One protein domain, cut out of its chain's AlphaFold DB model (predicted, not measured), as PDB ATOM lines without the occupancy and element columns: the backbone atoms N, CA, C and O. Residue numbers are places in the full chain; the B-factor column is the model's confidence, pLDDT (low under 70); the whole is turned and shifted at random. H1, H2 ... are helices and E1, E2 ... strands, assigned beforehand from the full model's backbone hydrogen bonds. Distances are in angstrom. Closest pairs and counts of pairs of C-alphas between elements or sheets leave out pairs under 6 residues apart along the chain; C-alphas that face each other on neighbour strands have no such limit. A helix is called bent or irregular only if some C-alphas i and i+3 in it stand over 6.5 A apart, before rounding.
ATOM      1  N   ALA A 479       3.147-105.150 120.220       73.81
ATOM      2  CA  ALA A 479       3.281-106.580 120.470       73.81
ATOM      3  C   ALA A 479       4.750-106.981 120.581       73.81
ATOM      4  O   ALA A 479       5.599-106.373 119.931       73.81
ATOM      5  N   SER A 480       5.042-108.058 121.314       70.50
ATOM      6  CA  SER A 480       6.360-108.695 121.236       70.50
ATOM      7  C   SER A 480       6.694-108.990 119.774       70.50
ATOM      8  O   SER A 480       5.886-109.580 119.055       70.50
ATOM      9  N   GLY A 481       7.859-108.537 119.314       74.69
ATOM     10  CA  GLY A 481       8.198-108.620 117.896       74.69
ATOM     11  C   GLY A 481       7.561-107.535 117.018       74.69
ATOM     12  O   GLY A 481       7.578-107.687 115.802       74.69
ATOM     13  N   THR A 482       7.080-106.424 117.585       80.75
ATOM     14  CA  THR A 482       6.729-105.179 116.874       80.75
ATOM     15  C   THR A 482       7.210-103.950 117.666       80.75
ATOM     16  O   THR A 482       7.400-104.046 118.876       80.75
ATOM     17  N   PHE A 483       7.429-102.802 117.019       80.69
ATOM     18  CA  PHE A 483       7.875-101.554 117.669       80.69
ATOM     19  C   PHE A 483       7.025-100.351 117.234       80.69
ATOM     20  O   PHE A 483       6.418-100.378 116.163       80.69
ATOM     21  N   MET A 484       7.000 -99.287 118.046       76.50
ATOM     22  CA  MET A 484       6.196 -98.088 117.786       76.50
ATOM     23  C   MET A 484       6.876 -97.134 116.802       76.50
ATOM     24  O   MET A 484       7.960 -96.626 117.081       76.50
ATOM     25  N   CYS A 485       6.203 -96.812 115.698       77.62
ATOM     26  CA  CYS A 485       6.589 -95.741 114.784       77.62
ATOM     27  C   CYS A 485       5.698 -94.510 114.983       77.62
ATOM     28  O   CYS A 485       4.485 -94.592 114.770       77.62
ATOM     29  N   ALA A 486       6.298 -93.359 115.312       67.00
ATOM     30  CA  ALA A 486       5.605 -92.124 115.701       67.00
ATOM     31  C   ALA A 486       4.468 -91.666 114.752       67.00
ATOM     32  O   ALA A 486       3.539 -91.008 115.211       67.00
ATOM     33  N   SER A 487       4.502 -92.027 113.458       63.94
ATOM     34  CA  SER A 487       3.480 -91.658 112.456       63.94
ATOM     35  C   SER A 487       2.744 -92.830 111.780       63.94
ATOM     36  O   SER A 487       1.776 -92.588 111.061       63.94
ATOM     37  N   ARG A 488       3.169 -94.089 111.979       70.25
ATOM     38  CA  ARG A 488       2.617 -95.275 111.273       70.25
ATOM     39  C   ARG A 488       2.114 -96.394 112.189       70.25
ATOM     40  O   ARG A 488       1.585 -97.380 111.683       70.25
ATOM     41  N   GLY A 489       2.251 -96.247 113.507       76.62
ATOM     42  CA  GLY A 489       1.816 -97.268 114.458       76.62
ATOM     43  C   GLY A 489       2.820 -98.399 114.651       76.62
ATOM     44  O   GLY A 489       4.007 -98.228 114.377       76.62
ATOM     45  N   CYS A 490       2.359 -99.547 115.147       80.94
ATOM     46  CA  CYS A 490       3.236-100.692 115.380       80.94
ATOM     47  C   CYS A 490       3.620-101.398 114.075       80.94
ATOM     48  O   CYS A 490       2.757-101.797 113.289       80.94
ATOM     49  N   LEU A 491       4.924-101.578 113.865       80.25
ATOM     50  CA  LEU A 491       5.510-102.269 112.715       80.25
ATOM     51  C   LEU A 491       6.237-103.547 113.162       80.25
ATOM     52  O   LEU A 491       6.746-103.579 114.284       80.25
ATOM     53  N   PRO A 492       6.309-104.594 112.316       81.19
ATOM     54  CA  PRO A 492       7.033-105.824 112.628       81.19
ATOM     55  C   PRO A 492       8.497-105.543 112.964       81.19
ATOM     56  O   PRO A 492       9.146-104.701 112.343       81.19
ATOM     57  N   CYS A 493       9.010-106.261 113.960       82.31
ATOM     58  CA  CYS A 493      10.375-106.115 114.432       82.31
ATOM     59  C   CYS A 493      11.341-106.517 113.316       82.31
ATOM     60  O   CYS A 493      11.262-107.650 112.827       82.31
ATOM     61  N   PRO A 494      12.264-105.628 112.928       81.31
ATOM     62  CA  PRO A 494      13.289-105.959 111.957       81.31
ATOM     63  C   PRO A 494      14.120-107.156 112.425       81.31
ATOM     64  O   PRO A 494      14.472-107.286 113.602       81.31
ATOM     65  N   VAL A 495      14.446-108.046 111.489       81.31
ATOM     66  CA  VAL A 495      15.302-109.205 111.754       81.31
ATOM     67  C   VAL A 495      16.660-108.717 112.275       81.31
ATOM     68  O   VAL A 495      17.268-107.825 111.695       81.31
ATOM     69  N   GLY A 496      17.132-109.301 113.379       78.12
ATOM     70  CA  GLY A 496      18.357-108.883 114.076       78.12
ATOM     71  C   GLY A 496      18.136-107.886 115.219       78.12
ATOM     72  O   GLY A 496      19.042-107.656 116.013       78.12
ATOM     73  N   LEU A 497      16.917-107.373 115.395       85.31
ATOM     74  CA  LEU A 497      16.548-106.582 116.565       85.31
ATOM     75  C   LEU A 497      15.672-107.383 117.531       85.31
ATOM     76  O   LEU A 497      15.041-108.394 117.193       85.31
ATOM     77  N   PHE A 498      15.702-106.957 118.785       84.50
ATOM     78  CA  PHE A 498      14.851-107.418 119.862       84.50
ATOM     79  C   PHE A 498      13.895-106.284 120.191       84.50
ATOM     80  O   PHE A 498      14.293-105.264 120.743       84.50
ATOM     81  N   CYS A 499      12.632-106.462 119.833       83.44
ATOM     82  CA  CYS A 499      11.572-105.549 120.220       83.44
ATOM     83  C   CYS A 499      10.911-106.133 121.472       83.44
ATOM     84  O   CYS A 499      10.052-107.014 121.326       83.44
ATOM     85  N   PRO A 500      11.347-105.738 122.688       75.25
ATOM     86  CA  PRO A 500      10.618-106.095 123.892       75.25
ATOM     87  C   PRO A 500       9.205-105.517 123.803       75.25
ATOM     88  O   PRO A 500       8.979-104.492 123.162       75.25
ATOM     89  N   THR A 501       8.252-106.166 124.459       73.50
ATOM     90  CA  THR A 501       6.899-105.627 124.627       73.50
ATOM     91  C   THR A 501       6.972-104.213 125.204       73.50
ATOM     92  O   THR A 501       7.547-104.028 126.279       73.50
ATOM     93  N   GLY A 502       6.406-103.219 124.516       70.50
ATOM     94  CA  GLY A 502       6.404-101.844 125.014       70.50
ATOM     95  C   GLY A 502       6.312-100.765 123.936       70.50
ATOM     96  O   GLY A 502       6.050-101.035 122.766       70.50
ATOM     97  N   LEU A 503       6.519 -99.522 124.375       67.62
ATOM     98  CA  LEU A 503       6.587 -98.311 123.542       67.62
ATOM     99  C   LEU A 503       8.031 -97.891 123.217       67.62
ATOM    100  O   LEU A 503       8.243 -96.892 122.534       67.62
ATOM    101  N   GLY A 504       9.019 -98.611 123.754       67.00
ATOM    102  CA  GLY A 504      10.432 -98.296 123.566       67.00
ATOM    103  C   GLY A 504      10.910 -98.576 122.136       67.00
ATOM    104  O   GLY A 504      10.309 -99.396 121.434       67.00
ATOM    105  N   PRO A 505      12.001 -97.923 121.696       73.12
ATOM    106  CA  PRO A 505      12.664 -98.292 120.453       73.12
ATOM    107  C   PRO A 505      13.146 -99.752 120.525       73.12
ATOM    108  O   PRO A 505      13.390-100.267 121.623       73.12
ATOM    109  N   PRO A 506      13.302-100.434 119.377       82.62
ATOM    110  CA  PRO A 506      13.906-101.757 119.362       82.62
ATOM    111  C   PRO A 506      15.295-101.728 120.010       82.62
ATOM    112  O   PRO A 506      16.030-100.750 119.906       82.62
ATOM    113  N   LEU A 507      15.659-102.817 120.677       84.62
ATOM    114  CA  LEU A 507      17.004-103.055 121.184       84.62
ATOM    115  C   LEU A 507      17.764-103.928 120.190       84.62
ATOM    116  O   LEU A 507      17.179-104.737 119.469       84.62
ATOM    117  N   GLN A 508      19.084-103.811 120.161       86.44
ATOM    118  CA  GLN A 508      19.898-104.703 119.337       86.44
ATOM    119  C   GLN A 508      19.987-106.110 119.964       86.44
ATOM    120  O   GLN A 508      20.164-106.258 121.181       86.44
ATOM    121  N   LYS A 509      19.850-107.171 119.149       86.56
ATOM    122  CA  LYS A 509      20.178-108.544 119.583       86.56
ATOM    123  C   LYS A 509      21.691-108.737 119.572       86.56
ATOM    124  O   LYS A 509      22.393-108.106 118.791       86.56
ATOM    125  N   ALA A 510      22.176-109.668 120.395       83.44
ATOM    126  CA  ALA A 510      23.577-110.083 120.351       83.44
ATOM    127  C   ALA A 510      23.994-110.440 118.915       83.44
ATOM    128  O   ALA A 510      23.341-111.255 118.262       83.44
ATOM    129  N   GLY A 511      25.090-109.843 118.446       85.50
ATOM    130  CA  GLY A 511      25.634-110.077 117.102       85.50
ATOM    131  C   GLY A 511      24.980-109.267 115.981       85.50
ATOM    132  O   GLY A 511      25.296-109.502 114.817       85.50
ATOM    133  N   PHE A 512      24.101-108.319 116.303       89.06
ATOM    134  CA  PHE A 512      23.515-107.390 115.341       89.06
ATOM    135  C   PHE A 512      23.714-105.951 115.805       89.06
ATOM    136  O   PHE A 512      23.690-105.659 116.999       89.06
ATOM    137  N   TRP A 513      23.876-105.051 114.846       90.12
ATOM    138  CA  TRP A 513      24.036-103.621 115.068       90.12
ATOM    139  C   TRP A 513      23.129-102.860 114.113       90.12
ATOM    140  O   TRP A 513      22.821-103.328 113.018       90.12
ATOM    141  N   THR A 514      22.700-101.678 114.520       87.44
ATOM    142  CA  THR A 514      21.835-100.816 113.718       87.44
ATOM    143  C   THR A 514      22.162 -99.368 114.020       87.44
ATOM    144  O   THR A 514      22.487 -99.029 115.159       87.44
ATOM    145  N   ASP A 515      22.050 -98.523 113.002       83.88
ATOM    146  CA  ASP A 515      22.341 -97.097 113.125       83.88
ATOM    147  C   ASP A 515      21.323 -96.409 114.064       83.88
ATOM    148  O   ASP A 515      20.114 -96.541 113.840       83.88
ATOM    149  N   PRO A 516      21.752 -95.676 115.110       74.56
ATOM    150  CA  PRO A 516      20.851 -94.934 115.993       74.56
ATOM    151  C   PRO A 516      20.036 -93.846 115.269       74.56
ATOM    152  O   PRO A 516      18.899 -93.580 115.676       74.56
ATOM    153  N   GLY A 517      20.553 -93.268 114.175       70.12
ATOM    154  CA  GLY A 517      19.848 -92.256 113.369       70.12
ATOM    155  C   GLY A 517      18.636 -92.800 112.601       70.12
ATOM    156  O   GLY A 517      17.716 -92.060 112.260       70.12
ATOM    157  N   SER A 518      18.581 -94.119 112.403       64.31
ATOM    158  CA  SER A 518      17.497 -94.808 111.691       64.31
ATOM    159  C   SER A 518      16.172 -94.880 112.481       64.31
ATOM    160  O   SER A 518      15.111 -95.190 111.929       64.31
ATOM    161  N   SER A 519      16.211 -94.528 113.773       58.88
ATOM    162  CA  SER A 519      15.057 -94.555 114.680       58.88
ATOM    163  C   SER A 519      13.979 -93.506 114.363       58.88
ATOM    164  O   SER A 519      12.798 -93.772 114.590       58.88
ATOM    165  N   GLU A 520      14.340 -92.359 113.775       60.56
ATOM    166  CA  GLU A 520      13.394 -91.270 113.460       60.56
ATOM    167  C   GLU A 520      12.512 -91.556 112.225       60.56
ATOM    168  O   GLU A 520      11.413 -91.015 112.101       60.56
ATOM    169  N   LEU A 521      12.961 -92.440 111.326       63.88
ATOM    170  CA  LEU A 521      12.303 -92.767 110.049       63.88
ATOM    171  C   LEU A 521      11.533 -94.097 110.066       63.88
ATOM    172  O   LEU A 521      10.923 -94.469 109.061       63.88
ATOM    173  N   CYS A 522      11.544 -94.816 111.194       68.94
ATOM    174  CA  CYS A 522      10.928 -96.140 111.351       68.94
ATOM    175  C   CYS A 522      11.424 -97.191 110.344       68.94
ATOM    176  O   CYS A 522      10.712 -98.146 110.027       68.94
ATOM    177  N   HIS A 523      12.639 -97.001 109.838       75.44
ATOM    178  CA  HIS A 523      13.305 -97.883 108.895       75.44
ATOM    179  C   HIS A 523      14.682 -98.207 109.461       75.44
ATOM    180  O   HIS A 523      15.564 -97.361 109.408       75.44
ATOM    181  N   PHE A 524      14.855 -99.411 110.006       78.31
ATOM    182  CA  PHE A 524      16.103 -99.817 110.649       78.31
ATOM    183  C   PHE A 524      17.012-100.546 109.673       78.31
ATOM    184  O   PHE A 524      16.668-101.609 109.151       78.31
ATOM    185  N   GLU A 525      18.203-100.003 109.474       84.56
ATOM    186  CA  GLU A 525      19.260-100.685 108.744       84.56
ATOM    187  C   GLU A 525      20.033-101.587 109.701       84.56
ATOM    188  O   GLU A 525      20.905-101.143 110.448       84.56
ATOM    189  N   VAL A 526      19.675-102.870 109.696       87.56
ATOM    190  CA  VAL A 526      20.290-103.867 110.573       87.56
ATOM    191  C   VAL A 526      21.436-104.568 109.854       87.56
ATOM    192  O   VAL A 526      21.248-105.166 108.792       87.56
ATOM    193  N   PHE A 527      22.605-104.550 110.484       88.06
ATOM    194  CA  PHE A 527      23.838-105.182 110.028       88.06
ATOM    195  C   PHE A 527      24.233-106.319 110.975       88.06
ATOM    196  O   PHE A 527      23.987-106.257 112.183       88.06
ATOM    197  N   ARG A 528      24.831-107.382 110.431       86.50
ATOM    198  CA  ARG A 528      25.408-108.468 111.238       86.50
ATOM    199  C   ARG A 528      26.797-108.069 111.725       86.50
ATOM    200  O   ARG A 528      27.555-107.481 110.969       86.50
ATOM    201  N   CYS A 529      27.139-108.425 112.955       86.31
ATOM    202  CA  CYS A 529      28.478-108.234 113.513       86.31
ATOM    203  C   CYS A 529      29.314-109.511 113.385       86.31
ATOM    204  O   CYS A 529      28.770-110.599 113.177       86.31
ATOM    205  N   ARG A 530      30.642-109.403 113.550       78.50
ATOM    206  CA  ARG A 530      31.571-110.540 113.397       78.50
ATOM    207  C   ARG A 530      31.314-111.613 114.457       78.50
ATOM    208  O   ARG A 530      31.459-112.804 114.192       78.50
ATOM    209  N   ASN A 531      30.930-111.201 115.665       76.94
ATOM    210  CA  ASN A 531      30.525-112.096 116.745       76.94
ATOM    211  C   ASN A 531      29.504-111.439 117.698       76.94
ATOM    212  O   ASN A 531      29.249-110.237 117.653       76.94
ATOM    213  N   THR A 532      28.925-112.247 118.591       80.50
ATOM    214  CA  THR A 532      27.893-111.819 119.551       80.50
ATOM    215  C   THR A 532      28.399-110.944 120.696       80.50
ATOM    216  O   THR A 532      27.583-110.391 121.425       80.50
ATOM    217  N   GLN A 533      29.713-110.863 120.904       80.56
ATOM    218  CA  GLN A 533      30.316-110.126 122.016       80.56
ATOM    219  C   GLN A 533      30.758-108.713 121.611       80.56
ATOM    220  O   GLN A 533      30.776-107.822 122.453       80.56
ATOM    221  N   GLU A 534      31.070-108.487 120.331       84.56
ATOM    222  CA  GLU A 534      31.330-107.157 119.759       84.56
ATOM    223  C   GLU A 534      30.076-106.278 119.776       84.56
ATOM    224  O   GLU A 534      30.149-105.088 120.085       84.56
ATOM    225  N   CYS A 535      28.927-106.894 119.490       88.56
ATOM    226  CA  CYS A 535      27.610-106.270 119.522       88.56
ATOM    227  C   CYS A 535      26.798-106.862 120.678       88.56
ATOM    228  O   CYS A 535      26.198-107.930 120.506       88.56
ATOM    229  N   PRO A 536      26.799-106.217 121.860       83.88
ATOM    230  CA  PRO A 536      26.166-106.755 123.057       83.88
ATOM    231  C   PRO A 536      24.645-106.851 122.905       83.88
ATOM    232  O   PRO A 536      24.014-105.983 122.300       83.88
ATOM    233  N   ALA A 537      24.050-107.895 123.491       82.75
ATOM    234  CA  ALA A 537      22.597-108.027 123.594       82.75
ATOM    235  C   ALA A 537      21.994-106.952 124.509       82.75
ATOM    236  O   ALA A 537      22.618-106.546 125.489       82.75
ATOM    237  N   ASN A 538      20.742-106.572 124.236       79.06
ATOM    238  CA  ASN A 538      19.944-105.652 125.057       79.06
ATOM    239  C   ASN A 538      20.560-104.253 125.216       79.06
ATOM    240  O   ASN A 538      20.252-103.547 126.175       79.06
ATOM    241  N   ALA A 539      21.431-103.851 124.292       78.56
ATOM    242  CA  ALA A 539      22.004-102.516 124.286       78.56
ATOM    243  C   ALA A 539      21.144-101.541 123.461       78.56
ATOM    244  O   ALA A 539      20.289-101.952 122.668       78.56
ATOM    245  N   ALA A 540      21.349-100.240 123.677       81.81
ATOM    246  CA  ALA A 540      20.731 -99.198 122.858       81.81
ATOM    247  C   ALA A 540      21.203 -99.305 121.399       81.81
ATOM    248  O   ALA A 540      22.292 -99.813 121.141       81.81
ATOM    249  N   LEU A 541      20.396 -98.810 120.457       84.88
ATOM    250  CA  LEU A 541      20.760 -98.745 119.038       84.88
ATOM    251  C   LEU A 541      22.128 -98.056 118.880       84.88
ATOM    252  O   LEU A 541      22.372 -97.013 119.488       84.88
ATOM    253  N   GLY A 542      23.018 -98.646 118.086       84.38
ATOM    254  CA  GLY A 542      24.367 -98.130 117.856       84.38
ATOM    255  C   GLY A 542      25.415 -98.519 118.898       84.38
ATOM    256  O   GLY A 542      26.584 -98.177 118.720       84.38
ATOM    257  N   ALA A 543      25.045 -99.215 119.975       87.44
ATOM    258  CA  ALA A 543      25.974 -99.533 121.050       87.44
ATOM    259  C   ALA A 543      26.961-100.642 120.655       87.44
ATOM    260  O   ALA A 543      26.580-101.712 120.178       87.44
ATOM    261  N   CYS A 544      28.236-100.410 120.947       88.88
ATOM    262  CA  CYS A 544      29.318-101.358 120.713       88.88
ATOM    263  C   CYS A 544      29.973-101.799 122.022       88.88
ATOM    264  O   CYS A 544      29.855-101.133 123.055       88.88
ATOM    265  N   ALA A 545      30.671-102.936 121.991       87.25
ATOM    266  CA  ALA A 545      31.546-103.343 123.085       87.25
ATOM    267  C   ALA A 545      32.607-102.266 123.386       87.25
ATOM    268  O   ALA A 545      32.952-101.451 122.531       87.25
ATOM    269  N   MET A 546      33.134-102.256 124.616       86.56
ATOM    270  CA  MET A 546      34.094-101.228 125.042       86.56
ATOM    271  C   MET A 546      35.293-101.125 124.087       86.56
ATOM    272  O   MET A 546      35.898-102.140 123.736       86.56
ATOM    273  N   GLY A 547      35.612 -99.889 123.689       85.50
ATOM    274  CA  GLY A 547      36.713 -99.568 122.778       85.50
ATOM    275  C   GLY A 547      36.406 -99.746 121.285       85.50
ATOM    276  O   GLY A 547      37.321 -99.589 120.481       85.50
ATOM    277  N   ARG A 548      35.159-100.064 120.897       88.00
ATOM    278  CA  ARG A 548      34.734-100.201 119.490       88.00
ATOM    279  C   ARG A 548      33.870 -99.046 119.003       88.00
ATOM    280  O   ARG A 548      33.106 -98.463 119.771       88.00
ATOM    281  N   GLU A 549      33.966 -98.767 117.707       87.69
ATOM    282  CA  GLU A 549      33.189 -97.755 116.997       87.69
ATOM    283  C   GLU A 549      32.928 -98.147 115.529       87.69
ATOM    284  O   GLU A 549      33.436 -99.146 115.017       87.69
ATOM    285  N   GLY A 550      32.104 -97.353 114.844       86.38
ATOM    286  CA  GLY A 550      31.758 -97.568 113.440       86.38
ATOM    287  C   GLY A 550      30.607 -98.551 113.208       86.38
ATOM    288  O   GLY A 550      30.074 -99.180 114.126       86.38
ATOM    289  N   GLN A 551      30.204 -98.656 111.943       87.56
ATOM    290  CA  GLN A 551      29.108 -99.516 111.506       87.56
ATOM    291  C   GLN A 551      29.406-100.986 111.817       87.56
ATOM    292  O   GLN A 551      30.522-101.457 111.604       87.56
ATOM    293  N   ALA A 552      28.414-101.702 112.350       87.31
ATOM    294  CA  ALA A 552      28.558-103.080 112.827       87.31
ATOM    295  C   ALA A 552      29.654-103.296 113.891       87.31
ATOM    296  O   ALA A 552      30.141-104.415 114.052       87.31
ATOM    297  N   CYS A 553      30.030-102.236 114.622       88.31
ATOM    298  CA  CYS A 553      31.111-102.243 115.614       88.31
ATOM    299  C   CYS A 553      32.441-102.754 115.052       88.31
ATOM    300  O   CYS A 553      33.218-103.407 115.755       88.31
ATOM    301  N   ASN A 554      32.672-102.481 113.768       86.31
ATOM    302  CA  ASN A 554      33.772-103.052 113.012       86.31
ATOM    303  C   ASN A 554      35.138-102.612 113.544       86.31
ATOM    304  O   ASN A 554      36.004-103.453 113.779       86.31
ATOM    305  N   ASN A 555      35.292-101.311 113.795       85.75
ATOM    306  CA  ASN A 555      36.587-100.707 114.063       85.75
ATOM    307  C   ASN A 555      36.839-100.625 115.571       85.75
ATOM    308  O   ASN A 555      35.947-100.306 116.364       85.75
ATOM    309  N   CYS A 556      38.076-100.877 115.977       85.06
ATOM    310  CA  CYS A 556      38.567-100.419 117.264       85.06
ATOM    311  C   CYS A 556      38.817 -98.906 117.194       85.06
ATOM    312  O   CYS A 556      39.251 -98.367 116.176       85.06
ATOM    313  N   GLN A 557      38.582 -98.211 118.305       85.31
ATOM    314  CA  GLN A 557      38.941 -96.798 118.430       85.31
ATOM    315  C   GLN A 557      40.433 -96.593 118.142       85.31
ATOM    316  O   GLN A 557      41.262 -97.475 118.388       85.31
ATOM    317  N   ALA A 558      40.807 -95.407 117.660       80.44
ATOM    318  CA  ALA A 558      42.204 -95.099 117.357       80.44
ATOM    319  C   ALA A 558      43.140 -95.459 118.532       80.44
ATOM    320  O   ALA A 558      42.868 -95.128 119.689       80.44
ATOM    321  N   ARG A 559      44.255 -96.144 118.229       78.38
ATOM    322  CA  ARG A 559      45.213 -96.696 119.213       78.38
ATOM    323  C   ARG A 559      44.621 -97.719 120.187       78.38
ATOM    324  O   ARG A 559      45.087 -97.815 121.321       78.38
ATOM    325  N   HIS A 560      43.637 -98.490 119.749       85.44
ATOM    326  CA  HIS A 560      43.176 -99.679 120.453       85.44
ATOM    327  C   HIS A 560      43.384-100.922 119.578       85.44
ATOM    328  O   HIS A 560      43.503-100.832 118.354       85.44
ATOM    329  N   PHE A 561      43.465-102.091 120.207       81.56
ATOM    330  CA  PHE A 561      43.594-103.378 119.527       81.56
ATOM    331  C   PHE A 561      42.596-104.389 120.111       81.56
ATOM    332  O   PHE A 561      42.266-104.316 121.298       81.56
ATOM    333  N   PRO A 562      42.103-105.347 119.309       76.94
ATOM    334  CA  PRO A 562      41.126-106.325 119.772       76.94
ATOM    335  C   PRO A 562      41.745-107.309 120.777       76.94
ATOM    336  O   PRO A 562      42.814-107.883 120.545       76.94
ATOM    337  N   ARG A 563      41.054-107.541 121.897       74.12
ATOM    338  CA  ARG A 563      41.476-108.480 122.946       74.12
ATOM    339  C   ARG A 563      41.179-109.928 122.540       74.12
ATOM    340  O   ARG A 563      40.083-110.238 122.079       74.12
ATOM    341  N   GLN A 564      42.151-110.824 122.737       65.62
ATOM    342  CA  GLN A 564      42.078-112.234 122.307       65.62
ATOM    343  C   GLN A 564      41.720-113.235 123.430       65.62
ATOM    344  O   GLN A 564      41.668-114.435 123.175       65.62
ATOM    345  N   ASP A 565      41.450-112.772 124.656       61.34
ATOM    346  CA  ASP A 565      41.094-113.640 125.791       61.34
ATOM    347  C   ASP A 565      39.666-114.208 125.660       61.34
ATOM    348  O   ASP A 565      38.725-113.478 125.345       61.34
ATOM    349  N   ALA A 566      39.480-115.497 125.976       55.47
ATOM    350  CA  ALA A 566      38.214-116.220 125.785       55.47
ATOM    351  C   ALA A 566      37.006-115.644 126.562       55.47
ATOM    352  O   ALA A 566      35.874-115.783 126.107       55.47
ATOM    353  N   GLU A 567      37.226-114.976 127.702       54.72
ATOM    354  CA  GLU A 567      36.153-114.404 128.540       54.72
ATOM    355  C   GLU A 567      35.760-112.962 128.167       54.72
ATOM    356  O   GLU A 567      34.689-112.499 128.557       54.72
ATOM    357  N   GLN A 568      36.596-112.237 127.414       61.72
ATOM    358  CA  GLN A 568      36.367-110.829 127.028       61.72
ATOM    359  C   GLN A 568      36.530-110.597 125.521       61.72
ATOM    360  O   GLN A 568      36.831-109.488 125.068       61.72
ATOM    361  N   PHE A 569      36.336-111.663 124.747       65.06
ATOM    362  CA  PHE A 569      36.396-111.665 123.294       65.06
ATOM    363  C   PHE A 569      35.471-110.575 122.739       65.06
ATOM    364  O   PHE A 569      34.301-110.553 123.092       65.06
ATOM    365  N   GLY A 570      35.980-109.650 121.920       71.94
ATOM    366  CA  GLY A 570      35.177-108.583 121.299       71.94
ATOM    367  C   GLY A 570      35.367-107.167 121.859       71.94
ATOM    368  O   GLY A 570      34.897-106.227 121.229       71.94
TER     369      GLY A 570
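What this domain is: This is residues 479 to 570 of the 1096 residues of the protein "CASR protein" of Symbiodinium sp. CCMP2592 (UniProt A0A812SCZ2). With little regular structure, this is an elongated run of loops: hairpin E1-E2 at one end, the two-strand pair E3-E4 near the middle with short H1 between them in the chain, and E5 at the other end. The 92 printed residues hold E1, E2, E3, H1, E4, E5 in that order; both sheets are antiparallel, and the class is mixed, with 23 residues in named elements. It is compact, radius of gyration of the C-alphas 14.0 A, spanning 43 by 23 by 16 A.

Where its parts are: Find C-alpha 482 at (6.729, -105.179, 116.874); E1 runs to 485, then E2, 489 to 492, 10.2 A. Next come E3, 512 to 514, H1, 516 to 521, 10.6 A, E4, 526 to 528, and E5, 560 to 562, ending at (41.126, -106.325, 119.772).

How they stand to each other: In hairpin E1-E2, N 483 and O 491 are 2.9 A apart, within hydrogen-bond range. Between E3 and E4, N 527 and O 513 are 2.8 A apart, also within range. H1 is irregular, only just: C-alphas 517 and 520 are 6.53 A apart; 0 of 2 O i to N i+4 pairs and 1 of 3 O i to N i+3 pairs are within range. E5 pairs with no named strand.

The domain as a whole: The printed part has no cut. Links E2 to E3 and E4 to E5 are long. Look for pLDDT under 70 at 486 to 487, 503 to 504, 518 to 522 and 564 to 569.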